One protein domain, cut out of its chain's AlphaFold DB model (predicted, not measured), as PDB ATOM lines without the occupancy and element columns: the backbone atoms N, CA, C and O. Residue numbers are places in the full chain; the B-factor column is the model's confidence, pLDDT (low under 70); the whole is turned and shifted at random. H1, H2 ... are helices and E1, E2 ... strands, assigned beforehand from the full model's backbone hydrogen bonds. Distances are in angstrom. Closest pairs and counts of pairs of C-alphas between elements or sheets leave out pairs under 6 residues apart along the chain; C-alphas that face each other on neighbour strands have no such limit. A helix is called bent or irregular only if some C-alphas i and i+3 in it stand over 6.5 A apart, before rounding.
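AT A GLANCE: This is residues 9 to 58 of the 62 residues of the protein "Fructosyl-amino acid oxidase, putative" of Roseobacter sp. CCS2 (UniProt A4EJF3). What does the model look like? A hairpin of two antiparallel strands, E1 and E2, makes one side, and helix H1 runs over it with its residues 28 to 39. H2 stands steeply to H1 and brings its last turn to E1, while residues 22 to 27 stick out. What is the make-up? The 50 printed residues hold two strands and then two helices, in the order E1, E2, H1, H2, a mixed class of helices and strands; the whole is compact, with a radius of gyration of the C-alphas of 10.4 A and spans of 26 by 22 by 19 A.

HOW THE PARTS SIT: How do the strands pair? E1, residues 9 to 13, and E2, residues 16 to 20, form an antiparallel hairpin at 149 degrees, with N 10 and O 18 within hydrogen-bond range at 3.0 A and N 18 and O 10 at 2.9 A. Where are the helices? H1, residues 24 to 39, comes closest to E1 with the C-alphas of Gly 10 and Val 35, 7.6 A apart. H2, residues 45 to 54, is close to H1 but not clearly touching, its closest C-alphas being Leu 34 and Asp 47 at 6.6 A; they run opposite ways at a steep tilt of 61 degrees. The closest C-alphas of E1 and H2 are those of Ile 9 and Tyr 54, 5.5 A apart, and E2 and H2 are apart. How complete are the helix backbones? O i to N i+4 pairs are within hydrogen-bond range in 10 of 12 cases in H1 and 4 of 6 in H2.

IN THESE COORDINATES: Where does the first strand begin? C-alpha 9 is at (118.120, 118.435, 108.472); E1 is 12.4 A long and E2 13.1 A. How long are the helices? H1 spans 18.8 A, has a kink of 43 degrees near residue 31 and is irregular, with C-alphas 26 and 29 7.5 A apart. H2 spans 15.1 A to C-alpha 54 at (123.094, 120.807, 108.882) and is irregular, with C-alphas 50 and 53 7.2 A apart.

THE WHOLE: How large is it? The two C-alphas farthest apart, Asn 14 and Thr 26, are 28.6 A apart. Are there cuts, long links or weak places? The printed part has no cut, its three links are tight, and no printed residue is under 70 in pLDDT.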
ATOM      1  N   ILE A   9     118.701 119.471 107.618       96.75
ATOM      2  CA  ILE A   9     118.120 118.435 108.472       96.75
ATOM      3  C   ILE A   9     117.677 119.055 109.800       96.75
ATOM      4  O   ILE A   9     118.506 119.460 110.621       96.75
ATOM      5  N   GLY A  10     116.369 119.125 110.032       97.25
ATOM      6  CA  GLY A  10     115.835 119.663 111.280       97.25
ATOM      7  C   GLY A  10     114.390 120.150 111.197       97.25
ATOM      8  O   GLY A  10     113.777 120.115 110.125       97.25
ATOM      9  N   PRO A  11     113.843 120.628 112.327       96.62
ATOM     10  CA  PRO A  11     112.544 121.285 112.354       96.62
ATOM     11  C   PRO A  11     112.596 122.618 111.597       96.62
ATOM     12  O   PRO A  11     113.570 123.356 111.697       96.62
ATOM     13  N   VAL A  12     111.533 122.934 110.858       95.50
ATOM     14  CA  VAL A  12     111.384 124.216 110.130       95.50
ATOM     15  C   VAL A  12     110.129 124.985 110.536       95.50
ATOM     16  O   VAL A  12     110.033 126.187 110.316       95.50
ATOM     17  N   ALA A  13     109.165 124.292 111.138       94.56
ATOM     18  CA  ALA A  13     107.989 124.859 111.777       94.56
ATOM     19  C   ALA A  13     107.432 123.841 112.780       94.56
ATOM     20  O   ALA A  13     107.847 122.678 112.804       94.56
ATOM     21  N   ASN A  14     106.459 124.250 113.593       94.06
ATOM     22  CA  ASN A  14     105.759 123.310 114.464       94.06
ATOM     23  C   ASN A  14     105.095 122.200 113.625       94.06
ATOM     24  O   ASN A  14     104.336 122.486 112.701       94.06
ATOM     25  N   GLY A  15     105.415 120.940 113.933       94.69
ATOM     26  CA  GLY A  15     104.920 119.770 113.206       94.69
ATOM     27  C   GLY A  15     105.554 119.537 111.830       94.69
ATOM     28  O   GLY A  15     105.137 118.612 111.139       94.69
ATOM     29  N   ALA A  16     106.556 120.328 111.425       96.56
ATOM     30  CA  ALA A  16     107.227 120.196 110.135       96.56
ATOM     31  C   ALA A  16     108.738 119.993 110.301       96.56
ATOM     32  O   ALA A  16     109.433 120.795 110.929       96.56
ATOM     33  N   TYR A  17     109.249 118.934 109.676       97.19
ATOM     34  CA  TYR A  17     110.657 118.549 109.691       97.19
ATOM     35  C   TYR A  17     111.149 118.364 108.255       97.19
ATOM     36  O   TYR A  17     110.441 117.792 107.425       97.19
ATOM     37  N   VAL A  18     112.359 118.833 107.957       95.62
ATOM     38  CA  VAL A  18     112.984 118.696 106.639       95.62
ATOM     39  C   VAL A  18     114.227 117.814 106.719       95.62
ATOM     40  O   VAL A  18     114.986 117.890 107.682       95.62
ATOM     41  N   ALA A  19     114.439 116.989 105.696       95.56
ATOM     42  CA  ALA A  19     115.686 116.272 105.445       95.56
ATOM     43  C   ALA A  19     115.969 116.301 103.934       95.56
ATOM     44  O   ALA A  19     115.398 115.527 103.168       95.56
ATOM     45  N   VAL A  20     116.812 117.236 103.492       93.25
ATOM     46  CA  VAL A  20     117.154 117.454 102.075       93.25
ATOM     47  C   VAL A  20     118.636 117.176 101.857       93.25
ATOM     48  O   VAL A  20     119.485 117.783 102.507       93.25
ATOM     49  N   LEU A  21     118.935 116.252 100.936       90.75
ATOM     50  CA  LEU A  21     120.257 115.662 100.698       90.75
ATOM     51  C   LEU A  21     120.476 115.482  99.181       90.75
ATOM     52  O   LEU A  21     119.542 115.081  98.490       90.75
ATOM     53  N   HIS A  22     121.698 115.671  98.667       89.44
ATOM     54  CA  HIS A  22     122.048 115.265  97.289       89.44
ATOM     55  C   HIS A  22     122.188 113.744  97.201       89.44
ATOM     56  O   HIS A  22     121.557 113.077  96.387       89.44
ATOM     57  N   SER A  23     122.988 113.183  98.109       85.44
ATOM     58  CA  SER A  23     123.328 111.760  98.162       85.44
ATOM     59  C   SER A  23     122.326 110.968  99.010       85.44
ATOM     60  O   SER A  23     122.710 110.213  99.905       85.44
ATOM     61  N   GLY A  24     121.028 111.167  98.759       86.31
ATOM     62  CA  GLY A  24     119.961 110.632  99.608       86.31
ATOM     63  C   GLY A  24     119.882 109.105  99.664       86.31
ATOM     64  O   GLY A  24     119.463 108.564 100.679       86.31
ATOM     65  N   ILE A  25     120.348 108.396  98.629       91.31
ATOM     66  CA  ILE A  25     120.417 106.925  98.640       91.31
ATOM     67  C   ILE A  25     121.544 106.438  99.555       91.31
ATOM     68  O   ILE A  25     121.324 105.584 100.407       91.31
ATOM     69  N   THR A  26     122.746 106.994  99.404       94.00
ATOM     70  CA  THR A  26     123.934 106.547 100.144       94.00
ATOM     71  C   THR A  26     123.829 106.845 101.635       94.00
ATOM     72  O   THR A  26     124.212 106.019 102.456       94.00
ATOM     73  N   LEU A  27     123.315 108.024 101.993       94.31
ATOM     74  CA  LEU A  27     123.247 108.474 103.386       94.31
ATOM     75  C   LEU A  27     121.860 108.302 104.013       94.31
ATOM     76  O   LEU A  27     121.707 108.516 105.212       94.31
ATOM     77  N   GLY A  28     120.847 107.894 103.246       94.31
ATOM     78  CA  GLY A  28     119.459 107.853 103.711       94.31
ATOM     79  C   GLY A  28     119.251 107.018 104.975       94.31
ATOM     80  O   GLY A  28     118.480 107.419 105.836       94.31
ATOM     81  N   GLN A  29     119.977 105.907 105.127       95.19
ATOM     82  CA  GLN A  29     119.867 105.023 106.293       95.19
ATOM     83  C   GLN A  29     120.296 105.719 107.591       95.19
ATOM     84  O   GLN A  29     119.519 105.784 108.541       95.19
ATOM     85  N   ILE A  30     121.506 106.288 107.617       96.00
ATOM     86  CA  ILE A  30     122.011 106.983 108.806       96.00
ATOM     87  C   ILE A  30     121.229 108.271 109.075       96.00
ATOM     88  O   ILE A  30     120.935 108.586 110.227       96.00
ATOM     89  N   ILE A  31     120.817 108.993 108.025       96.88
ATOM     90  CA  ILE A  31     119.975 110.180 108.190       96.88
ATOM     91  C   ILE A  31     118.612 109.800 108.771       96.88
ATOM     92  O   ILE A  31     118.156 110.475 109.685       96.88
ATOM     93  N   ALA A  32     117.976 108.719 108.316       96.56
ATOM     94  CA  ALA A  32     116.695 108.274 108.865       96.56
ATOM     95  C   ALA A  32     116.797 107.917 110.357       96.56
ATOM     96  O   ALA A  32     115.916 108.292 111.130       96.56
ATOM     97  N   GLU A  33     117.878 107.251 110.777       97.69
ATOM     98  CA  GLU A  33     118.123 106.962 112.196       97.69
ATOM     99  C   GLU A  33     118.271 108.251 113.017       97.69
ATOM    100  O   GLU A  33     117.610 108.414 114.046       97.69
ATOM    101  N   LEU A  34     119.104 109.186 112.550       98.19
ATOM    102  CA  LEU A  34     119.329 110.464 113.226       98.19
ATOM    103  C   LEU A  34     118.047 111.303 113.298       98.19
ATOM    104  O   LEU A  34     117.727 111.826 114.360       98.19
ATOM    105  N   VAL A  35     117.274 111.376 112.211       97.75
ATOM    106  CA  VAL A  35     115.987 112.087 112.160       97.75
ATOM    107  C   VAL A  35     114.976 111.467 113.122       97.75
ATOM    108  O   VAL A  35     114.304 112.193 113.852       97.75
ATOM    109  N   ALA A  36     114.886 110.137 113.184       98.12
ATOM    110  CA  ALA A  36     113.991 109.461 114.120       98.12
ATOM    111  C   ALA A  36     114.365 109.750 115.583       98.12
ATOM    112  O   ALA A  36     113.484 110.017 116.403       98.12
ATOM    113  N   LYS A  37     115.664 109.739 115.914       98.44
ATOM    114  CA  LYS A  37     116.153 110.117 117.250       98.44
ATOM    115  C   LYS A  37     115.873 111.585 117.565       98.44
ATOM    116  O   LYS A  37     115.453 111.876 118.680       98.44
ATOM    117  N   ASP A  38     116.077 112.481 116.605       97.94
ATOM    118  CA  ASP A  38     115.836 113.921 116.743       97.94
ATOM    119  C   ASP A  38     114.364 114.210 117.048       97.94
ATOM    120  O   ASP A  38     114.041 114.773 118.092       97.94
ATOM    121  N   ILE A  39     113.456 113.702 116.208       97.69
ATOM    122  CA  ILE A  39     112.004 113.860 116.380       97.69
ATOM    123  C   ILE A  39     111.524 113.253 117.709       97.69
ATOM    124  O   ILE A  39     110.638 113.805 118.356       97.69
ATOM    125  N   ALA A  40     112.107 112.131 118.139       97.62
ATOM    126  CA  ALA A  40     111.752 111.483 119.401       97.62
ATOM    127  C   ALA A  40     112.375 112.142 120.649       97.62
ATOM    128  O   ALA A  40     112.111 111.673 121.758       97.62
ATOM    129  N   GLY A  41     113.221 113.170 120.495       97.25
ATOM    130  CA  GLY A  41     113.941 113.802 121.605       97.25
ATOM    131  C   GLY A  41     114.990 112.891 122.256       97.25
ATOM    132  O   GLY A  41     115.171 112.923 123.470       97.25
ATOM    133  N   ARG A  42     115.642 112.027 121.468       98.25
ATOM    134  CA  ARG A  42     116.561 110.963 121.928       98.25
ATOM    135  C   ARG A  42     117.990 111.090 121.391       98.25
ATOM    136  O   ARG A  42     118.735 110.112 121.433       98.25
ATOM    137  N   LEU A  43     118.380 112.250 120.862       98.06
ATOM    138  CA  LEU A  43     119.766 112.472 120.444       98.06
ATOM    139  C   LEU A  43     120.700 112.418 121.655       98.06
ATOM    140  O   LEU A  43     120.440 113.052 122.677       98.06
ATOM    141  N   ASN A  44     121.811 111.699 121.520       97.94
ATOM    142  CA  ASN A  44     122.953 111.875 122.413       97.94
ATOM    143  C   ASN A  44     123.869 113.006 121.895       97.94
ATOM    144  O   ASN A  44     123.643 113.570 120.823       97.94
ATOM    145  N   ASN A  45     124.931 113.324 122.641       98.00
ATOM    146  CA  ASN A  45     125.866 114.395 122.273       98.00
ATOM    147  C   ASN A  45     126.533 114.173 120.905       98.00
ATOM    148  O   ASN A  45     126.752 115.131 120.169       98.00
ATOM    149  N   THR A  46     126.840 112.924 120.557       97.94
ATOM    150  CA  THR A  46     127.451 112.572 119.271       97.94
ATOM    151  C   THR A  46     126.462 112.775 118.128       97.94
ATOM    152  O   THR A  46     126.796 113.438 117.149       97.94
ATOM    153  N   ASP A  47     125.230 112.276 118.268       97.94
ATOM    154  CA  ASP A  47     124.176 112.439 117.262       97.94
ATOM    155  C   ASP A  47     123.874 113.934 117.030       97.94
ATOM    156  O   ASP A  47     123.773 114.394 115.892       97.94
ATOM    157  N   ALA A  48     123.793 114.718 118.113       97.25
ATOM    158  CA  ALA A  48     123.583 116.162 118.045       97.25
ATOM    159  C   ALA A  48     124.741 116.883 117.335       97.25
ATOM    160  O   ALA A  48     124.498 117.742 116.486       97.25
ATOM    161  N   ALA A  49     125.991 116.506 117.625       97.88
ATOM    162  CA  ALA A  49     127.166 117.065 116.962       97.88
ATOM    163  C   ALA A  49     127.200 116.741 115.458       97.88
ATOM    164  O   ALA A  49     127.602 117.589 114.664       97.88
ATOM    165  N   MET A  50     126.735 115.555 115.050       96.69
ATOM    166  CA  MET A  50     126.635 115.185 113.633       96.69
ATOM    167  C   MET A  50     125.604 116.027 112.873       96.69
ATOM    168  O   MET A  50     125.811 116.326 111.698       96.69
ATOM    169  N   LEU A  51     124.499 116.407 113.522       96.88
ATOM    170  CA  LEU A  51     123.434 117.198 112.900       96.88
ATOM    171  C   LEU A  51     123.679 118.713 112.953       96.88
ATOM    172  O   LEU A  51     123.128 119.432 112.121       96.88
ATOM    173  N   ALA A  52     124.490 119.199 113.898       97.00
ATOM    174  CA  ALA A  52     124.700 120.628 114.145       97.00
ATOM    175  C   ALA A  52     125.051 121.458 112.889       97.00
ATOM    176  O   ALA A  52     124.416 122.495 112.692       97.00
ATOM    177  N   PRO A  53     125.959 121.022 111.988       94.75
ATOM    178  CA  PRO A  53     126.295 121.791 110.783       94.75
ATOM    179  C   PRO A  53     125.147 121.879 109.767       94.75
ATOM    180  O   PRO A  53     125.150 122.744 108.896       94.75
ATOM    181  N   TYR A  54     124.169 120.976 109.861       95.56
ATOM    182  CA  TYR A  54     123.094 120.807 108.882       95.56
ATOM    183  C   TYR A  54     121.753 121.349 109.373       95.56
ATOM    184  O   TYR A  54     120.736 121.176 108.693       95.56
ATOM    185  N   ARG A  55     121.734 122.025 110.527       96.25
ATOM    186  CA  ARG A  55     120.514 122.626 111.067       96.25
ATOM    187  C   ARG A  55     119.979 123.731 110.152       96.25
ATOM    188  O   ARG A  55     120.784 124.463 109.572       96.25
ATOM    189  N   PRO A  56     118.645 123.859 110.006       94.81
ATOM    190  CA  PRO A  56     118.035 124.933 109.221       94.81
ATOM    191  C   PRO A  56     118.396 126.332 109.731       94.81
ATOM    192  O   PRO A  56     118.567 127.239 108.922       94.81
ATOM    193  N   ASP A  57     118.591 126.481 111.045       92.69
ATOM    194  CA  ASP A  57     118.877 127.765 111.702       92.69
ATOM    195  C   ASP A  57     120.137 128.463 111.179       92.69
ATOM    196  O   ASP A  57     120.273 129.670 111.333       92.69
ATOM    197  N   ARG A  58     121.038 127.746 110.495       91.94
ATOM    198  CA  ARG A  58     122.205 128.358 109.841       91.94
ATOM    199  C   ARG A  58     121.844 129.338 108.716       91.94
ATOM    200  O   ARG A  58     122.693 130.120 108.306       91.94
TER     201      ARG A  58